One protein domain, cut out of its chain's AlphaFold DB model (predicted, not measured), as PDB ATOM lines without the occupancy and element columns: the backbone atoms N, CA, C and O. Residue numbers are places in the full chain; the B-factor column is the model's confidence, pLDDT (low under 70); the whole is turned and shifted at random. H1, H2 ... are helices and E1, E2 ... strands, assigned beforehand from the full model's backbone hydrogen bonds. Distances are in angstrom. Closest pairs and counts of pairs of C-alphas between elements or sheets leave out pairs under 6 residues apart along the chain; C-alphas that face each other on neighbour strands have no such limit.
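What this domain is: This is residues 170 to 294 of the 301 residues of an uncharacterized protein of Sorangium cellulosum (UniProt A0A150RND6). What shape would one see first? A five-stranded sheet has H1 and H2 side by side over one face, and a smaller sheet, E6 E7 E8, stands like an end wall beyond its E5 edge and packs on H2. What makes it up? The printed part has 125 residues with two named helices and eight named strands, in the order E1 H1 E2 E3 E4 H2 E5 E6 E7 E8; both sheets, E2 E3 E4 E1 E5 and E6 E7 E8, are antiparallel, and the class is mixed. How large is it? It is compact, with a radius of gyration of the C-alphas of 14.6 A and spans of 48 by 35 by 21 A.

Where its parts are: Where does the first half run? E1 is residues 171 to 175, beginning at C-alpha 171 (19.622, 21.583, -44.282); H1 is 180 to 187, E2 200 to 205, E3 208 to 215, 22.4 A long, and E4 219 to 226, 20.8 A. What follows? H2 is 229 to 240, 16.1 A, E5 246 to 249, E6 263 to 267, E7 276 to 281, 16.6 A, and E8 288 to 293, 17.4 A, ending at C-alpha 293 (10.618, 35.934, -38.430).

How they stand to each other: How is the larger sheet paired? E2 E3 E4 is a meander, each strand the antiparallel neighbour of the one before, with N 203 and O 210 at 2.8 A and N 211 and O 223 at 2.8 A. E1 is beside E4, N 173 and O 224 at 2.8 A, and beside E5, N 174 and O 247 at 2.9 A; the sheet is twisted, up to 4.4 A off its plane. Where are the helices? H1 and H2 are on the same face, in two layers with the sheet, at heights of 8.9 and 8.5 A, and touch at a steep tilt of 43 degrees, opposite ways, closest at the C-alphas of Val 183 and Ala 235, 6.4 A. E4, H2, E5 is a split strand-helix-strand unit, E1 lying between its strands, with a right-handed crossover; every O i to N i+4 pair is within hydrogen-bond range in H1 and H2. How does the second sheet join? E6 E7 E8 is a second meander, with N 265 and O 278 at 3.0 A and N 279 and O 290 at 2.9 A. H2 is on it too, height 9.6 A, and the closest C-alphas of E5 and E6, Arg 247 and Phe 267, are 5.7 A apart.

The domain as a whole: Which links are long? H1 to E2 and E5 to E6. Is anything cut or uncertain? The printed part has no cut, its farthest C-alphas, Ala 198 and Gly 258, are 48.7 A apart, and residues 270 to 273 are under 70 in pLDDT.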
ATOM      1  N   TRP A 170      23.771  20.820 -41.871       90.69
ATOM      2  CA  TRP A 170      22.609  20.130 -42.436       90.69
ATOM      3  C   TRP A 170      21.458  21.105 -42.700       90.69
ATOM      4  O   TRP A 170      21.069  21.921 -41.861       90.69
ATOM      5  N   HIS A 171      20.894  21.008 -43.893       93.31
ATOM      6  CA  HIS A 171      19.622  21.583 -44.282       93.31
ATOM      7  C   HIS A 171      18.522  20.563 -44.011       93.31
ATOM      8  O   HIS A 171      18.578  19.456 -44.534       93.31
ATOM      9  N   HIS A 172      17.511  20.950 -43.241       93.88
ATOM     10  CA  HIS A 172      16.339  20.137 -42.937       93.88
ATOM     11  C   HIS A 172      15.135  20.761 -43.629       93.88
ATOM     12  O   HIS A 172      14.802  21.923 -43.391       93.88
ATOM     13  N   ILE A 173      14.478  19.990 -44.486       95.00
ATOM     14  CA  ILE A 173      13.275  20.386 -45.208       95.00
ATOM     15  C   ILE A 173      12.165  19.435 -44.786       95.00
ATOM     16  O   ILE A 173      12.270  18.226 -44.970       95.00
ATOM     17  N   SER A 174      11.097  19.973 -44.207       94.69
ATOM     18  CA  SER A 174       9.924  19.193 -43.813       94.69
ATOM     19  C   SER A 174       8.747  19.575 -44.692       94.69
ATOM     20  O   SER A 174       8.414  20.752 -44.788       94.69
ATOM     21  N   VAL A 175       8.082  18.585 -45.275       94.75
ATOM     22  CA  VAL A 175       6.895  18.755 -46.117       94.75
ATOM     23  C   VAL A 175       5.710  18.068 -45.453       94.75
ATOM     24  O   VAL A 175       5.802  16.897 -45.075       94.75
ATOM     25  N   ALA A 176       4.588  18.774 -45.316       92.94
ATOM     26  CA  ALA A 176       3.344  18.248 -44.747       92.94
ATOM     27  C   ALA A 176       2.574  17.356 -45.744       92.94
ATOM     28  O   ALA A 176       1.416  17.605 -46.072       92.94
ATOM     29  N   GLY A 177       3.238  16.320 -46.252       92.94
ATOM     30  CA  GLY A 177       2.661  15.295 -47.115       92.94
ATOM     31  C   GLY A 177       3.705  14.290 -47.594       92.94
ATOM     32  O   GLY A 177       4.897  14.433 -47.314       92.94
ATOM     33  N   LEU A 178       3.238  13.254 -48.287       95.00
ATOM     34  CA  LEU A 178       4.054  12.143 -48.778       95.00
ATOM     35  C   LEU A 178       4.522  12.448 -50.211       95.00
ATOM     36  O   LEU A 178       3.776  12.247 -51.170       95.00
ATOM     37  N   VAL A 179       5.715  13.031 -50.331       95.31
ATOM     38  CA  VAL A 179       6.349  13.447 -51.596       95.31
ATOM     39  C   VAL A 179       7.765  12.881 -51.767       95.31
ATOM     40  O   VAL A 179       8.434  13.171 -52.756       95.31
ATOM     41  N   GLY A 180       8.239  12.073 -50.825       95.19
ATOM     42  CA  GLY A 180       9.590  11.526 -50.749       95.19
ATOM     43  C   GLY A 180       9.996  10.726 -51.976       95.19
ATOM     44  O   GLY A 180      11.106  10.921 -52.454       95.19
ATOM     45  N   ALA A 181       9.103   9.922 -52.560       94.88
ATOM     46  CA  ALA A 181       9.405   9.214 -53.807       94.88
ATOM     47  C   ALA A 181       9.687  10.178 -54.980       94.88
ATOM     48  O   ALA A 181      10.645   9.978 -55.723       94.88
ATOM     49  N   ALA A 182       8.893  11.247 -55.111       92.94
ATOM     50  CA  ALA A 182       9.082  12.256 -56.153       92.94
ATOM     51  C   ALA A 182      10.364  13.071 -55.921       92.94
ATOM     52  O   ALA A 182      11.113  13.332 -56.857       92.94
ATOM     53  N   VAL A 183      10.658  13.428 -54.667       94.25
ATOM     54  CA  VAL A 183      11.916  14.099 -54.307       94.25
ATOM     55  C   VAL A 183      13.115  13.178 -54.559       94.25
ATOM     56  O   VAL A 183      14.122  13.614 -55.106       94.25
ATOM     57  N   ALA A 184      13.016  11.894 -54.219       95.38
ATOM     58  CA  ALA A 184      14.079  10.921 -54.444       95.38
ATOM     59  C   ALA A 184      14.390  10.737 -55.936       95.38
ATOM     60  O   ALA A 184      15.559  10.591 -56.291       95.38
ATOM     61  N   GLU A 185      13.377  10.802 -56.806       93.19
ATOM     62  CA  GLU A 185      13.549  10.755 -58.262       93.19
ATOM     63  C   GLU A 185      14.406  11.919 -58.778       93.19
ATOM     64  O   GLU A 185      15.325  11.685 -59.563       93.19
ATOM     65  N   VAL A 186      14.194  13.142 -58.270       92.19
ATOM     66  CA  VAL A 186      15.002  14.331 -58.625       92.19
ATOM     67  C   VAL A 186      16.492  14.094 -58.370       92.19
ATOM     68  O   VAL A 186      17.341  14.522 -59.152       92.19
ATOM     69  N   PHE A 187      16.816  13.386 -57.289       93.50
ATOM     70  CA  PHE A 187      18.195  13.149 -56.870       93.50
ATOM     71  C   PHE A 187      18.762  11.799 -57.300       93.50
ATOM     72  O   PHE A 187      19.929  11.527 -57.001       93.50
ATOM     73  N   TYR A 188      17.973  10.955 -57.970       93.75
ATOM     74  CA  TYR A 188      18.299   9.545 -58.207       93.75
ATOM     75  C   TYR A 188      18.695   8.814 -56.909       93.75
ATOM     76  O   TYR A 188      19.597   7.974 -56.899       93.75
ATOM     77  N   ALA A 189      18.056   9.171 -55.790       95.56
ATOM     78  CA  ALA A 189      18.330   8.567 -54.495       95.56
ATOM     79  C   ALA A 189      17.719   7.154 -54.455       95.56
ATOM     80  O   ALA A 189      16.517   6.998 -54.691       95.56
ATOM     81  N   PRO A 190      18.509   6.102 -54.178       95.88
ATOM     82  CA  PRO A 190      17.984   4.746 -54.146       95.88
ATOM     83  C   PRO A 190      17.106   4.529 -52.902       95.88
ATOM     84  O   PRO A 190      17.419   5.055 -51.829       95.88
ATOM     85  N   PRO A 191      16.037   3.715 -53.005       96.81
ATOM     86  CA  PRO A 191      15.278   3.285 -51.839       96.81
ATOM     87  C   PRO A 191      16.178   2.588 -50.819       96.81
ATOM     88  O   PRO A 191      16.956   1.690 -51.150       96.81
ATOM     89  N   PHE A 192      16.027   2.969 -49.560       97.62
ATOM     90  CA  PHE A 192      16.715   2.377 -48.429       97.62
ATOM     91  C   PHE A 192      15.773   1.408 -47.714       97.62
ATOM     92  O   PHE A 192      15.075   1.743 -46.753       97.62
ATOM     93  N   ALA A 193      15.746   0.175 -48.225       96.88
ATOM     94  CA  ALA A 193      14.888  -0.895 -47.723       96.88
ATOM     95  C   ALA A 193      14.994  -1.152 -46.202       96.88
ATOM     96  O   ALA A 193      13.947  -1.389 -45.608       96.88
ATOM     97  N   PRO A 194      16.170  -1.073 -45.538       96.81
ATOM     98  CA  PRO A 194      16.268  -1.363 -44.103       96.81
ATOM     99  C   PRO A 194      15.373  -0.491 -43.207       96.81
ATOM    100  O   PRO A 194      14.807  -1.002 -42.245       96.81
ATOM    101  N   ALA A 195      15.200   0.794 -43.535       96.50
ATOM    102  CA  ALA A 195      14.306   1.696 -42.799       96.50
ATOM    103  C   ALA A 195      12.892   1.790 -43.413       96.50
ATOM    104  O   ALA A 195      12.029   2.484 -42.874       96.50
ATOM    105  N   SER A 196      12.624   1.084 -44.516       96.69
ATOM    106  CA  SER A 196      11.348   1.144 -45.242       96.69
ATOM    107  C   SER A 196      10.424  -0.029 -44.894       96.69
ATOM    108  O   SER A 196      10.877  -1.148 -44.674       96.69
ATOM    109  N   GLY A 197       9.118   0.226 -44.864       95.25
ATOM    110  CA  GLY A 197       8.075  -0.723 -44.473       95.25
ATOM    111  C   GLY A 197       6.679  -0.168 -44.763       95.25
ATOM    112  O   GLY A 197       6.527   0.753 -45.564       95.25
ATOM    113  N   ALA A 198       5.646  -0.693 -44.108       94.69
ATOM    114  CA  ALA A 198       4.259  -0.303 -44.387       94.69
ATOM    115  C   ALA A 198       3.927   1.156 -44.008       94.69
ATOM    116  O   ALA A 198       3.030   1.761 -44.596       94.69
ATOM    117  N   HIS A 199       4.639   1.719 -43.028       93.75
ATOM    118  CA  HIS A 199       4.336   3.028 -42.426       93.75
ATOM    119  C   HIS A 199       5.437   4.077 -42.600       93.75
ATOM    120  O   HIS A 199       5.217   5.251 -42.311       93.75
ATOM    121  N   THR A 200       6.612   3.663 -43.063       95.00
ATOM    122  CA  THR A 200       7.787   4.521 -43.230       95.00
ATOM    123  C   THR A 200       8.471   4.142 -44.536       95.00
ATOM    124  O   THR A 200       8.586   2.955 -44.834       95.00
ATOM    125  N   ALA A 201       8.941   5.119 -45.301       97.44
ATOM    126  CA  ALA A 201       9.791   4.894 -46.467       97.44
ATOM    127  C   ALA A 201      11.039   5.766 -46.356       97.44
ATOM    128  O   ALA A 201      10.978   6.880 -45.842       97.44
ATOM    129  N   ALA A 202      12.177   5.254 -46.807       97.94
ATOM    130  CA  ALA A 202      13.437   5.974 -46.755       97.94
ATOM    131  C   ALA A 202      14.200   5.842 -48.072       97.94
ATOM    132  O   ALA A 202      14.155   4.798 -48.722       97.94
ATOM    133  N   TRP A 203      14.950   6.880 -48.425       97.94
ATOM    134  CA  TRP A 203      15.923   6.900 -49.511       97.94
ATOM    135  C   TRP A 203      17.204   7.530 -48.989       97.94
ATOM    136  O   TRP A 203      17.156   8.516 -48.250       97.94
ATOM    137  N   LEU A 204      18.338   6.940 -49.351       94.75
ATOM    138  CA  LEU A 204      19.612   7.275 -48.731       94.75
ATOM    139  C   LEU A 204      20.728   7.387 -49.767       94.75
ATOM    140  O   LEU A 204      20.942   6.485 -50.578       94.75
ATOM    141  N   ARG A 205      21.475   8.485 -49.680       91.31
ATOM    142  CA  ARG A 205      22.787   8.708 -50.292       91.31
ATOM    143  C   ARG A 205      23.681   9.386 -49.249       91.31
ATOM    144  O   ARG A 205      23.176   9.942 -48.287       91.31
ATOM    145  N   GLU A 206      24.994   9.359 -49.461       82.44
ATOM    146  CA  GLU A 206      26.019   9.867 -48.531       82.44
ATOM    147  C   GLU A 206      25.706  11.228 -47.881       82.44
ATOM    148  O   GLU A 206      25.925  11.397 -46.691       82.44
ATOM    149  N   HIS A 207      25.177  12.192 -48.636       85.12
ATOM    150  CA  HIS A 207      24.865  13.534 -48.129       85.12
ATOM    151  C   HIS A 207      23.375  13.870 -48.162       85.12
ATOM    152  O   HIS A 207      23.034  15.027 -47.967       85.12
ATOM    153  N   LEU A 208      22.496  12.896 -48.418       94.25
ATOM    154  CA  LEU A 208      21.068  13.124 -48.642       94.25
ATOM    155  C   LEU A 208      20.240  11.995 -48.044       94.25
ATOM    156  O   LEU A 208      20.290  10.857 -48.519       94.25
ATOM    157  N   HIS A 209      19.416  12.327 -47.058       96.44
ATOM    158  CA  HIS A 209      18.435  11.409 -46.500       96.44
ATOM    159  C   HIS A 209      17.038  11.940 -46.785       96.44
ATOM    160  O   HIS A 209      16.746  13.117 -46.574       96.44
ATOM    161  N   ILE A 210      16.164  11.063 -47.256       97.62
ATOM    162  CA  ILE A 210      14.749  11.358 -47.455       97.62
ATOM    163  C   ILE A 210      13.985  10.319 -46.655       97.62
ATOM    164  O   ILE A 210      14.150   9.125 -46.889       97.62
ATOM    165  N   VAL A 211      13.163  10.761 -45.710       97.38
ATOM    166  CA  VAL A 211      12.346   9.889 -44.867       97.38
ATOM    167  C   VAL A 211      10.902  10.348 -44.933       97.38
ATOM    168  O   VAL A 211      10.572  11.482 -44.592       97.38
ATOM    169  N   GLU A 212      10.026   9.446 -45.339       96.19
ATOM    170  CA  GLU A 212       8.587   9.595 -45.224       96.19
ATOM    171  C   GLU A 212       8.073   8.804 -44.039       96.19
ATOM    172  O   GLU A 212       8.431   7.645 -43.841       96.19
ATOM    173  N   GLN A 213       7.164   9.414 -43.298       95.19
ATOM    174  CA  GLN A 213       6.411   8.744 -42.253       95.19
ATOM    175  C   GLN A 213       4.930   8.951 -42.523       95.19
ATOM    176  O   GLN A 213       4.463  10.076 -42.690       95.19
ATOM    177  N   ASN A 214       4.193   7.849 -42.550       94.88
ATOM    178  CA  ASN A 214       2.751   7.797 -42.705       94.88
ATOM    179  C   ASN A 214       2.148   7.157 -41.453       94.88
ATOM    180  O   ASN A 214       1.729   5.998 -41.457       94.88
ATOM    181  N   THR A 215       2.144   7.921 -40.360       93.31
ATOM    182  CA  THR A 215       1.555   7.514 -39.080       93.31
ATOM    183  C   THR A 215       0.365   8.426 -38.747       93.31
ATOM    184  O   THR A 215       0.525   9.442 -38.056       93.31
ATOM    185  N   PRO A 216      -0.848   8.107 -39.250       87.12
ATOM    186  CA  PRO A 216      -2.041   8.920 -39.039       87.12
ATOM    187  C   PRO A 216      -2.313   9.215 -37.560       87.12
ATOM    188  O   PRO A 216      -2.172   8.353 -36.696       87.12
ATOM    189  N   GLY A 217      -2.723  10.451 -37.268       86.31
ATOM    190  CA  GLY A 217      -2.967  10.919 -35.899       86.31
ATOM    191  C   GLY A 217      -1.720  11.401 -35.148       86.31
ATOM    192  O   GLY A 217      -1.887  11.992 -34.079       86.31
ATOM    193  N   PHE A 218      -0.525  11.205 -35.725       89.62
ATOM    194  CA  PHE A 218       0.760  11.683 -35.207       89.62
ATOM    195  C   PHE A 218       1.502  12.538 -36.236       89.62
ATOM    196  O   PHE A 218       1.542  13.759 -36.107       89.62
ATOM    197  N   PHE A 219       2.073  11.908 -37.264       88.62
ATOM    198  CA  PHE A 219       2.852  12.585 -38.294       88.62
ATOM    199  C   PHE A 219       2.637  11.909 -39.648       88.62
ATOM    200  O   PHE A 219       2.788  10.695 -39.792       88.62
ATOM    201  N   VAL A 220       2.271  12.724 -40.635       93.69
ATOM    202  CA  VAL A 220       2.189  12.341 -42.044       93.69
ATOM    203  C   VAL A 220       2.972  13.387 -42.819       93.69
ATOM    204  O   VAL A 220       2.547  14.540 -42.900       93.69
ATOM    205  N   GLY A 221       4.136  13.011 -43.332       96.00
ATOM    206  CA  GLY A 221       5.015  13.970 -43.982       96.00
ATOM    207  C   GLY A 221       6.321  13.379 -44.482       96.00
ATOM    208  O   GLY A 221       6.667  12.234 -44.188       96.00
ATOM    209  N   THR A 222       7.049  14.214 -45.213       97.00
ATOM    210  CA  THR A 222       8.372  13.921 -45.764       97.00
ATOM    211  C   THR A 222       9.394  14.819 -45.087       97.00
ATOM    212  O   THR A 222       9.178  16.026 -44.973       97.00
ATOM    213  N   ARG A 223      10.517  14.253 -44.659       96.44
ATOM    214  CA  ARG A 223      11.704  14.988 -44.229       96.44
ATOM    215  C   ARG A 223      12.824  14.725 -45.218       96.44
ATOM    216  O   ARG A 223      13.073  13.578 -45.569       96.44
ATOM    217  N   VAL A 224      13.486  15.785 -45.645       96.81
ATOM    218  CA  VAL A 224      14.684  15.738 -46.476       96.81
ATOM    219  C   VAL A 224      15.793  16.413 -45.692       96.81
ATOM    220  O   VAL A 224      15.628  17.553 -45.257       96.81
ATOM    221  N   THR A 225      16.906  15.724 -45.499       95.75
ATOM    222  CA  THR A 225      18.094  16.276 -44.851       95.75
ATOM    223  C   THR A 225      19.287  16.143 -45.774       95.75
ATOM    224  O   THR A 225      19.560  15.052 -46.271       95.75
ATOM    225  N   THR A 226      20.002  17.239 -46.000       94.81
ATOM    226  CA  THR A 226      21.217  17.238 -46.823       94.81
ATOM    227  C   THR A 226      22.256  18.220 -46.310       94.81
ATOM    228  O   THR A 226      21.904  19.234 -45.711       94.81
ATOM    229  N   THR A 227      23.536  17.938 -46.531       92.06
ATOM    230  CA  THR A 227      24.627  18.894 -46.261       92.06
ATOM    231  C   THR A 227      24.944  19.795 -47.459       92.06
ATOM    232  O   THR A 227      25.678  20.776 -47.316       92.06
ATOM    233  N   ASP A 228      24.373  19.507 -48.630       92.75
ATOM    234  CA  ASP A 228      24.598  20.241 -49.871       92.75
ATOM    235  C   ASP A 228      23.503  21.304 -50.091       92.75
ATOM    236  O   ASP A 228      22.300  21.046 -49.998       92.75
ATOM    237  N   ALA A 229      23.923  22.540 -50.374       93.31
ATOM    238  CA  ALA A 229      23.007  23.659 -50.574       93.31
ATOM    239  C   ALA A 229      22.257  23.589 -51.915       93.31
ATOM    240  O   ALA A 229      21.109  24.029 -51.979       93.31
ATOM    241  N   ASP A 230      22.871  23.053 -52.970       94.19
ATOM    242  CA  ASP A 230      22.225  22.845 -54.267       94.19
ATOM    243  C   ASP A 230      21.147  21.766 -54.147       94.19
ATOM    244  O   ASP A 230      20.029  21.955 -54.633       94.19
ATOM    245  N   GLU A 231      21.435  20.681 -53.422       95.25
ATOM    246  CA  GLU A 231      20.432  19.660 -53.106       95.25
ATOM    247  C   GLU A 231      19.292  20.233 -52.260       95.25
ATOM    248  O   GLU A 231      18.120  19.983 -52.547       95.25
ATOM    249  N   ALA A 232      19.606  21.054 -51.254       95.12
ATOM    250  CA  ALA A 232      18.588  21.700 -50.434       95.12
ATOM    251  C   ALA A 232      17.669  22.607 -51.269       95.12
ATOM    252  O   ALA A 232      16.451  22.572 -51.101       95.12
ATOM    253  N   VAL A 233      18.227  23.403 -52.187       95.56
ATOM    254  CA  VAL A 233      17.432  24.272 -53.068       95.56
ATOM    255  C   VAL A 233      16.580  23.452 -54.032       95.56
ATOM    256  O   VAL A 233      15.384  23.714 -54.130       95.56
ATOM    257  N   ALA A 234      17.136  22.421 -54.669       94.75
ATOM    258  CA  ALA A 234      16.371  21.544 -55.555       94.75
ATOM    259  C   ALA A 234      15.229  20.820 -54.812       94.75
ATOM    260  O   ALA A 234      14.118  20.699 -55.330       94.75
ATOM    261  N   ALA A 235      15.461  20.396 -53.565       94.56
ATOM    262  CA  ALA A 235      14.439  19.775 -52.728       94.56
ATOM    263  C   ALA A 235      13.346  20.781 -52.333       94.56
ATOM    264  O   ALA A 235      12.167  20.427 -52.327       94.56
ATOM    265  N   LEU A 236      13.710  22.037 -52.047       94.56
ATOM    266  CA  LEU A 236      12.755  23.120 -51.798       94.56
ATOM    267  C   LEU A 236      11.911  23.434 -53.034       94.56
ATOM    268  O   LEU A 236      10.698  23.566 -52.909       94.56
ATOM    269  N   GLU A 237      12.513  23.527 -54.220       93.50
ATOM    270  CA  GLU A 237      11.786  23.758 -55.475       93.50
ATOM    271  C   GLU A 237      10.794  22.624 -55.760       93.50
ATOM    272  O   GLU A 237       9.616  22.882 -56.030       93.50
ATOM    273  N   ALA A 238      11.237  21.369 -55.617       91.44
ATOM    274  CA  ALA A 238      10.376  20.202 -55.757       91.44
ATOM    275  C   ALA A 238       9.227  20.230 -54.737       91.44
ATOM    276  O   ALA A 238       8.065  20.082 -55.117       91.44
ATOM    277  N   ALA A 239       9.519  20.491 -53.461       90.38
ATOM    278  CA  ALA A 239       8.520  20.531 -52.400       90.38
ATOM    279  C   ALA A 239       7.503  21.670 -52.583       90.38
ATOM    280  O   ALA A 239       6.298  21.443 -52.476       90.38
ATOM    281  N   LEU A 240       7.956  22.882 -52.907       91.00
ATOM    282  CA  LEU A 240       7.088  24.053 -53.080       91.00
ATOM    283  C   LEU A 240       6.170  23.927 -54.303       91.00
ATOM    284  O   LEU A 240       5.080  24.494 -54.306       91.00
ATOM    285  N   SER A 241       6.552  23.127 -55.306       90.38
ATOM    286  CA  SER A 241       5.690  22.829 -56.458       90.38
ATOM    287  C   SER A 241       4.422  22.033 -56.099       90.38
ATOM    288  O   SER A 241       3.474  21.991 -56.882       90.38
ATOM    289  N   THR A 242       4.373  21.427 -54.905       87.12
ATOM    290  CA  THR A 242       3.276  20.542 -54.475       87.12
ATOM    291  C   THR A 242       2.104  21.263 -53.801       87.12
ATOM    292  O   THR A 242       1.095  20.629 -53.499       87.12
ATOM    293  N   ASN A 243       2.204  22.581 -53.571       86.00
ATOM    294  CA  ASN A 243       1.251  23.381 -52.780       86.00
ATOM    295  C   ASN A 243       1.023  22.869 -51.339       86.00
ATOM    296  O   ASN A 243       0.016  23.203 -50.712       86.00
ATOM    297  N   LEU A 244       1.941  22.058 -50.807       89.75
ATOM    298  CA  LEU A 244       1.937  21.614 -49.415       89.75
ATOM    299  C   LEU A 244       2.715  22.592 -48.528       89.75
ATOM    300  O   LEU A 244       3.529  23.382 -49.007       89.75
ATOM    301  N   GLU A 245       2.492  22.519 -47.215       91.00
ATOM    302  CA  GLU A 245       3.306  23.272 -46.259       91.00
ATOM    303  C   GLU A 245       4.747  22.739 -46.276       91.00
ATOM    304  O   GLU A 245       4.976  21.545 -46.069       91.00
ATOM    305  N   VAL A 246       5.707  23.638 -46.500       93.06
ATOM    306  CA  VAL A 246       7.145  23.349 -46.510       93.06
ATOM    307  C   VAL A 246       7.816  24.165 -45.416       93.06
ATOM    308  O   VAL A 246       7.624  25.372 -45.340       93.06
ATOM    309  N   ARG A 247       8.634  23.523 -44.587       93.38
ATOM    310  CA  ARG A 247       9.450  24.168 -43.552       93.38
ATOM    311  C   ARG A 247      10.915  23.931 -43.839       93.38
ATOM    312  O   ARG A 247      11.274  22.869 -44.341       93.38
ATOM    313  N   TRP A 248      11.749  24.892 -43.461       92.81
ATOM    314  CA  TRP A 248      13.193  24.781 -43.602       92.81
ATOM    315  C   TRP A 248      13.929  25.240 -42.344       92.81
ATOM    316  O   TRP A 248      13.601  26.272 -41.751       92.81
ATOM    317  N   SER A 249      14.971  24.503 -41.979       89.69
ATOM    318  CA  SER A 249      16.003  24.922 -41.032       89.69
ATOM    319  C   SER A 249      17.380  24.476 -41.528       89.69
ATOM    320  O   SER A 249      17.500  23.613 -42.392       89.69
ATOM    321  N   GLY A 250      18.436  25.108 -41.021       89.81
ATOM    322  CA  GLY A 250      19.810  24.784 -41.398       89.81
ATOM    323  C   GLY A 250      20.732  26.004 -41.396       89.81
ATOM    324  O   GLY A 250      20.371  27.051 -40.827       89.81
ATOM    325  N   PRO A 251      21.915  25.897 -42.032       88.88
ATOM    326  CA  PRO A 251      22.907  26.965 -42.049       88.88
ATOM    327  C   PRO A 251      22.353  28.253 -42.653       88.88
ATOM    328  O   PRO A 251      21.847  28.273 -43.774       88.88
ATOM    329  N   GLN A 252      22.514  29.355 -41.920       89.94
ATOM    330  CA  GLN A 252      22.142  30.699 -42.362       89.94
ATOM    331  C   GLN A 252      23.329  31.343 -43.089       89.94
ATOM    332  O   GLN A 252      24.371  31.582 -42.477       89.94
ATOM    333  N   ARG A 253      23.195  31.659 -44.383       90.50
ATOM    334  CA  ARG A 253      24.281  32.276 -45.171       90.50
ATOM    335  C   ARG A 253      23.878  33.637 -45.737       90.50
ATOM    336  O   ARG A 253      22.865  33.761 -46.416       90.50
ATOM    337  N   ARG A 254      24.708  34.661 -45.489       91.12
ATOM    338  CA  ARG A 254      24.488  36.046 -45.948       91.12
ATOM    339  C   ARG A 254      24.594  36.154 -47.473       91.12
ATOM    340  O   ARG A 254      25.646  35.785 -47.994       91.12
ATOM    341  N   PRO A 255      23.594  36.710 -48.185       92.88
ATOM    342  CA  PRO A 255      23.680  36.917 -49.627       92.88
ATOM    343  C   PRO A 255      24.815  37.874 -49.996       92.88
ATOM    344  O   PRO A 255      25.209  38.733 -49.199       92.88
ATOM    345  N   ARG A 256      25.328  37.766 -51.226       90.62
ATOM    346  CA  ARG A 256      26.286  38.755 -51.735       90.62
ATOM    347  C   ARG A 256      25.582  40.101 -51.915       90.62
ATOM    348  O   ARG A 256      24.377  40.166 -52.167       90.62
ATOM    349  N   ALA A 257      26.345  41.186 -51.798       88.94
ATOM    350  CA  ALA A 257      25.814  42.536 -51.943       88.94
ATOM    351  C   ALA A 257      25.070  42.703 -53.281       88.94
ATOM    352  O   ALA A 257      25.583  42.337 -54.336       88.94
ATOM    353  N   GLY A 258      23.850  43.242 -53.223       87.56
ATOM    354  CA  GLY A 258      23.015  43.497 -54.401       87.56
ATOM    355  C   GLY A 258      22.281  42.280 -54.982       87.56
ATOM    356  O   GLY A 258      21.507  42.460 -55.922       87.56
ATOM    357  N   GLN A 259      22.463  41.066 -54.444       92.00
ATOM    358  CA  GLN A 259      21.697  39.900 -54.896       92.00
ATOM    359  C   GLN A 259      20.224  40.003 -54.485       92.00
ATOM    360  O   GLN A 259      19.896  40.337 -53.346       92.00
ATOM    361  N   ARG A 260      19.331  39.659 -55.417       91.56
ATOM    362  CA  ARG A 260      17.902  39.464 -55.146       91.56
ATOM    363  C   ARG A 260      17.625  37.983 -54.861       91.56
ATOM    364  O   ARG A 260      18.349  37.147 -55.406       91.56
ATOM    365  N   PRO A 261      16.625  37.657 -54.026       94.75
ATOM    366  CA  PRO A 261      16.203  36.275 -53.845       94.75
ATOM    367  C   PRO A 261      15.774  35.647 -55.175       94.75
ATOM    368  O   PRO A 261      15.097  36.302 -55.968       94.75
ATOM    369  N   VAL A 262      16.160  34.392 -55.397       96.06
ATOM    370  CA  VAL A 262      15.684  33.557 -56.515       96.06
ATOM    371  C   VAL A 262      14.487  32.696 -56.109       96.06
ATOM    372  O   VAL A 262      13.674  32.342 -56.953       96.06
ATOM    373  N   LEU A 263      14.344  32.435 -54.807       95.38
ATOM    374  CA  LEU A 263      13.211  31.755 -54.190       95.38
ATOM    375  C   LEU A 263      12.912  32.433 -52.848       95.38
ATOM    376  O   LEU A 263      13.841  32.800 -52.126       95.38
ATOM    377  N   SER A 264      11.635  32.605 -52.510       93.62
ATOM    378  CA  SER A 264      11.195  33.011 -51.172       93.62
ATOM    379  C   SER A 264       9.870  32.335 -50.844       93.62
ATOM    380  O   SER A 264       9.020  32.184 -51.724       93.62
ATOM    381  N   PHE A 265       9.706  31.912 -49.596       94.06
ATOM    382  CA  PHE A 265       8.485  31.284 -49.105       94.06
ATOM    383  C   PHE A 265       8.303  31.535 -47.606       94.06
ATOM    384  O   PHE A 265       9.268  31.727 -46.863       94.06
ATOM    385  N   THR A 266       7.046  31.512 -47.169       92.00
ATOM    386  CA  THR A 266       6.665  31.676 -45.763       92.00
ATOM    387  C   THR A 266       6.212  30.341 -45.191       92.00
ATOM    388  O   THR A 266       5.547  29.570 -45.879       92.00
ATOM    389  N   PHE A 267       6.552  30.069 -43.934       89.25
ATOM    390  CA  PHE A 267       6.172  28.847 -43.235       89.25
ATOM    391  C   PHE A 267       6.000  29.078 -41.734       89.25
ATOM    392  O   PHE A 267       6.657  29.936 -41.145       89.25
ATOM    393  N   ALA A 268       5.144  28.279 -41.100       83.44
ATOM    394  CA  ALA A 268       4.950  28.305 -39.656       83.44
ATOM    395  C   ALA A 268       5.868  27.280 -38.970       83.44
ATOM    396  O   ALA A 268       6.082  26.180 -39.475       83.44
ATOM    397  N   MET A 269       6.387  27.607 -37.782       71.69
ATOM    398  CA  MET A 269       7.169  26.664 -36.954       71.69
ATOM    399  C   MET A 269       6.310  25.888 -35.939       71.69
ATOM    400  O   MET A 269       6.838  25.170 -35.094       71.69
ATOM    401  N   GLY A 270       4.984  26.030 -36.004       66.81
ATOM    402  CA  GLY A 270       4.020  25.431 -35.079       66.81
ATOM    403  C   GLY A 270       2.819  26.349 -34.854       66.81
ATOM    404  O   GLY A 270       2.830  27.494 -35.293       66.81
ATOM    405  N   GLN A 271       1.793  25.867 -34.146       60.09
ATOM    406  CA  GLN A 271       0.518  26.591 -33.973       60.09
ATOM    407  C   GLN A 271       0.642  27.956 -33.271       60.09
ATOM    408  O   GLN A 271      -0.232  28.799 -33.439       60.09
ATOM    409  N   SER A 272       1.716  28.180 -32.505       64.06
ATOM    410  CA  SER A 272       1.920  29.400 -31.708       64.06
ATOM    411  C   SER A 272       3.216  30.145 -32.042       64.06
ATOM    412  O   SER A 272       3.546  31.122 -31.371       64.06
ATOM    413  N   ALA A 273       3.986  29.667 -33.022       69.62
ATOM    414  CA  ALA A 273       5.239  30.302 -33.413       69.62
ATOM    415  C   ALA A 273       4.975  31.368 -34.488       69.62
ATOM    416  O   ALA A 273       4.112  31.144 -35.338       69.62
ATOM    417  N   PRO A 274       5.700  32.502 -34.484       74.94
ATOM    418  CA  PRO A 274       5.561  33.489 -35.544       74.94
ATOM    419  C   PRO A 274       5.939  32.867 -36.889       74.94
ATOM    420  O   PRO A 274       6.870  32.056 -36.973       74.94
ATOM    421  N   ASP A 275       5.227  33.284 -37.933       86.31
ATOM    422  CA  ASP A 275       5.560  32.909 -39.300       86.31
ATOM    423  C   ASP A 275       7.007  33.292 -39.606       86.31
ATOM    424  O   ASP A 275       7.511  34.348 -39.197       86.31
ATOM    425  N   ARG A 276       7.683  32.420 -40.348       90.56
ATOM    426  CA  ARG A 276       9.037  32.634 -40.836       90.56
ATOM    427  C   ARG A 276       9.024  32.811 -42.335       90.56
ATOM    428  O   ARG A 276       8.310  32.115 -43.040       90.56
ATOM    429  N   GLU A 277       9.869  33.705 -42.815       93.69
ATOM    430  CA  GLU A 277      10.199  33.820 -44.230       93.69
ATOM    431  C   GLU A 277      11.569  33.178 -44.442       93.69
ATOM    432  O   GLU A 277      12.521  33.540 -43.745       93.69
ATOM    433  N   ALA A 278      11.676  32.245 -45.386       94.00
ATOM    434  CA  ALA A 278      12.946  31.773 -45.922       94.00
ATOM    435  C   ALA A 278      13.161  32.327 -47.327       94.00
ATOM    436  O   ALA A 278      12.229  32.414 -48.122       94.00
ATOM    437  N   ALA A 279      14.409  32.660 -47.639       96.12
ATOM    438  CA  ALA A 279      14.814  33.084 -48.966       96.12
ATOM    439  C   ALA A 279      16.121  32.408 -49.386       96.12
ATOM    440  O   ALA A 279      16.985  32.093 -48.561       96.12
ATOM    441  N   VAL A 280      16.240  32.200 -50.694       97.12
ATOM    442  CA  VAL A 280      17.410  31.640 -51.366       97.12
ATOM    443  C   VAL A 280      17.995  32.699 -52.285       97.12
ATOM    444  O   VAL A 280      17.270  33.361 -53.028       97.12
ATOM    445  N   TRP A 281      19.317  32.827 -52.281       97.12
ATOM    446  CA  TRP A 281      20.074  33.687 -53.186       97.12
ATOM    447  C   TRP A 281      21.173  32.898 -53.883       97.12
ATOM    448  O   TRP A 281      21.700  31.936 -53.327       97.12
ATOM    449  N   GLY A 282      21.591  33.379 -55.050       95.81
ATOM    450  CA  GLY A 282      22.691  32.793 -55.809       95.81
ATOM    451  C   GLY A 282      22.206  31.918 -56.958       95.81
ATOM    452  O   GLY A 282      21.133  32.146 -57.511       95.81
ATOM    453  N   ALA A 283      23.057  30.975 -57.338       95.12
ATOM    454  CA  ALA A 283      22.890  30.046 -58.449       95.12
ATOM    455  C   ALA A 283      23.580  28.719 -58.067       95.12
ATOM    456  O   ALA A 283      24.293  28.714 -57.053       95.12
ATOM    457  N   PRO A 284      23.419  27.638 -58.854       95.50
ATOM    458  CA  PRO A 284      24.056  26.353 -58.564       95.50
ATOM    459  C   PRO A 284      25.558  26.498 -58.277       95.50
ATOM    460  O   PRO A 284      26.263  27.238 -58.972       95.50
ATOM    461  N   GLY A 285      26.027  25.838 -57.221       93.81
ATOM    462  CA  GLY A 285      27.388  25.892 -56.685       93.81
ATOM    463  C   GLY A 285      27.670  27.066 -55.738       93.81
ATOM    464  O   GLY A 285      28.762  27.154 -55.177       93.81
ATOM    465  N   ASP A 286      26.728  27.996 -55.553       94.62
ATOM    466  CA  ASP A 286      26.904  29.190 -54.710       94.62
ATOM    467  C   ASP A 286      25.599  29.623 -54.015       94.62
ATOM    468  O   ASP A 286      25.441  30.798 -53.647       94.62
ATOM    469  N   TYR A 287      24.647  28.701 -53.833       96.12
ATOM    470  CA  TYR A 287      23.407  29.008 -53.132       96.12
ATOM    471  C   TYR A 287      23.647  29.388 -51.670       96.12
ATOM    472  O   TYR A 287      24.549  28.915 -50.971       96.12
ATOM    473  N   ARG A 288      22.805  30.306 -51.201       94.75
ATOM    474  CA  ARG A 288      22.767  30.781 -49.823       94.75
ATOM    475  C   ARG A 288      21.326  30.817 -49.387       94.75
ATOM    476  O   ARG A 288      20.501  31.392 -50.088       94.75
ATOM    477  N   ILE A 289      21.049  30.222 -48.239       94.31
ATOM    478  CA  ILE A 289      19.704  30.136 -47.689       94.31
ATOM    479  C   ILE A 289      19.714  30.812 -46.326       94.31
ATOM    480  O   ILE A 289      20.682  30.697 -45.565       94.31
ATOM    481  N   ALA A 290      18.653  31.547 -46.027       93.50
ATOM    482  CA  ALA A 290      18.405  32.025 -44.683       93.50
ATOM    483  C   ALA A 290      16.918  32.173 -44.409       93.50
ATOM    484  O   ALA A 290      16.108  32.243 -45.327       93.50
ATOM    485  N   SER A 291      16.579  32.259 -43.127       92.38
ATOM    486  CA  SER A 291      15.233  32.518 -42.653       92.38
ATOM    487  C   SER A 291      15.218  33.551 -41.535       92.38
ATOM    488  O   SER A 291      16.183  33.705 -40.782       92.38
ATOM    489  N   ARG A 292      14.086  34.226 -41.398       90.75
ATOM    490  CA  ARG A 292      13.804  35.226 -40.365       90.75
ATOM    491  C   ARG A 292      12.363  35.095 -39.894       90.75
ATOM    492  O   ARG A 292      11.557  34.497 -40.604       90.75
ATOM    493  N   SER A 293      12.025  35.681 -38.752       90.62
ATOM    494  CA  SER A 293      10.618  35.934 -38.430       90.62
ATOM    495  C   SER A 293      10.068  36.974 -39.409       90.62
ATOM    496  O   SER A 293      10.778  37.909 -39.800       90.62
ATOM    497  N   VAL A 294       8.816  36.821 -39.831       88.12
ATOM    498  CA  VAL A 294       8.171  37.787 -40.727       88.12
ATOM    499  C   VAL A 294       8.170  39.171 -40.068       88.12
ATOM    500  O   VAL A 294       7.747  39.336 -38.928       88.12
TER     501      VAL A 294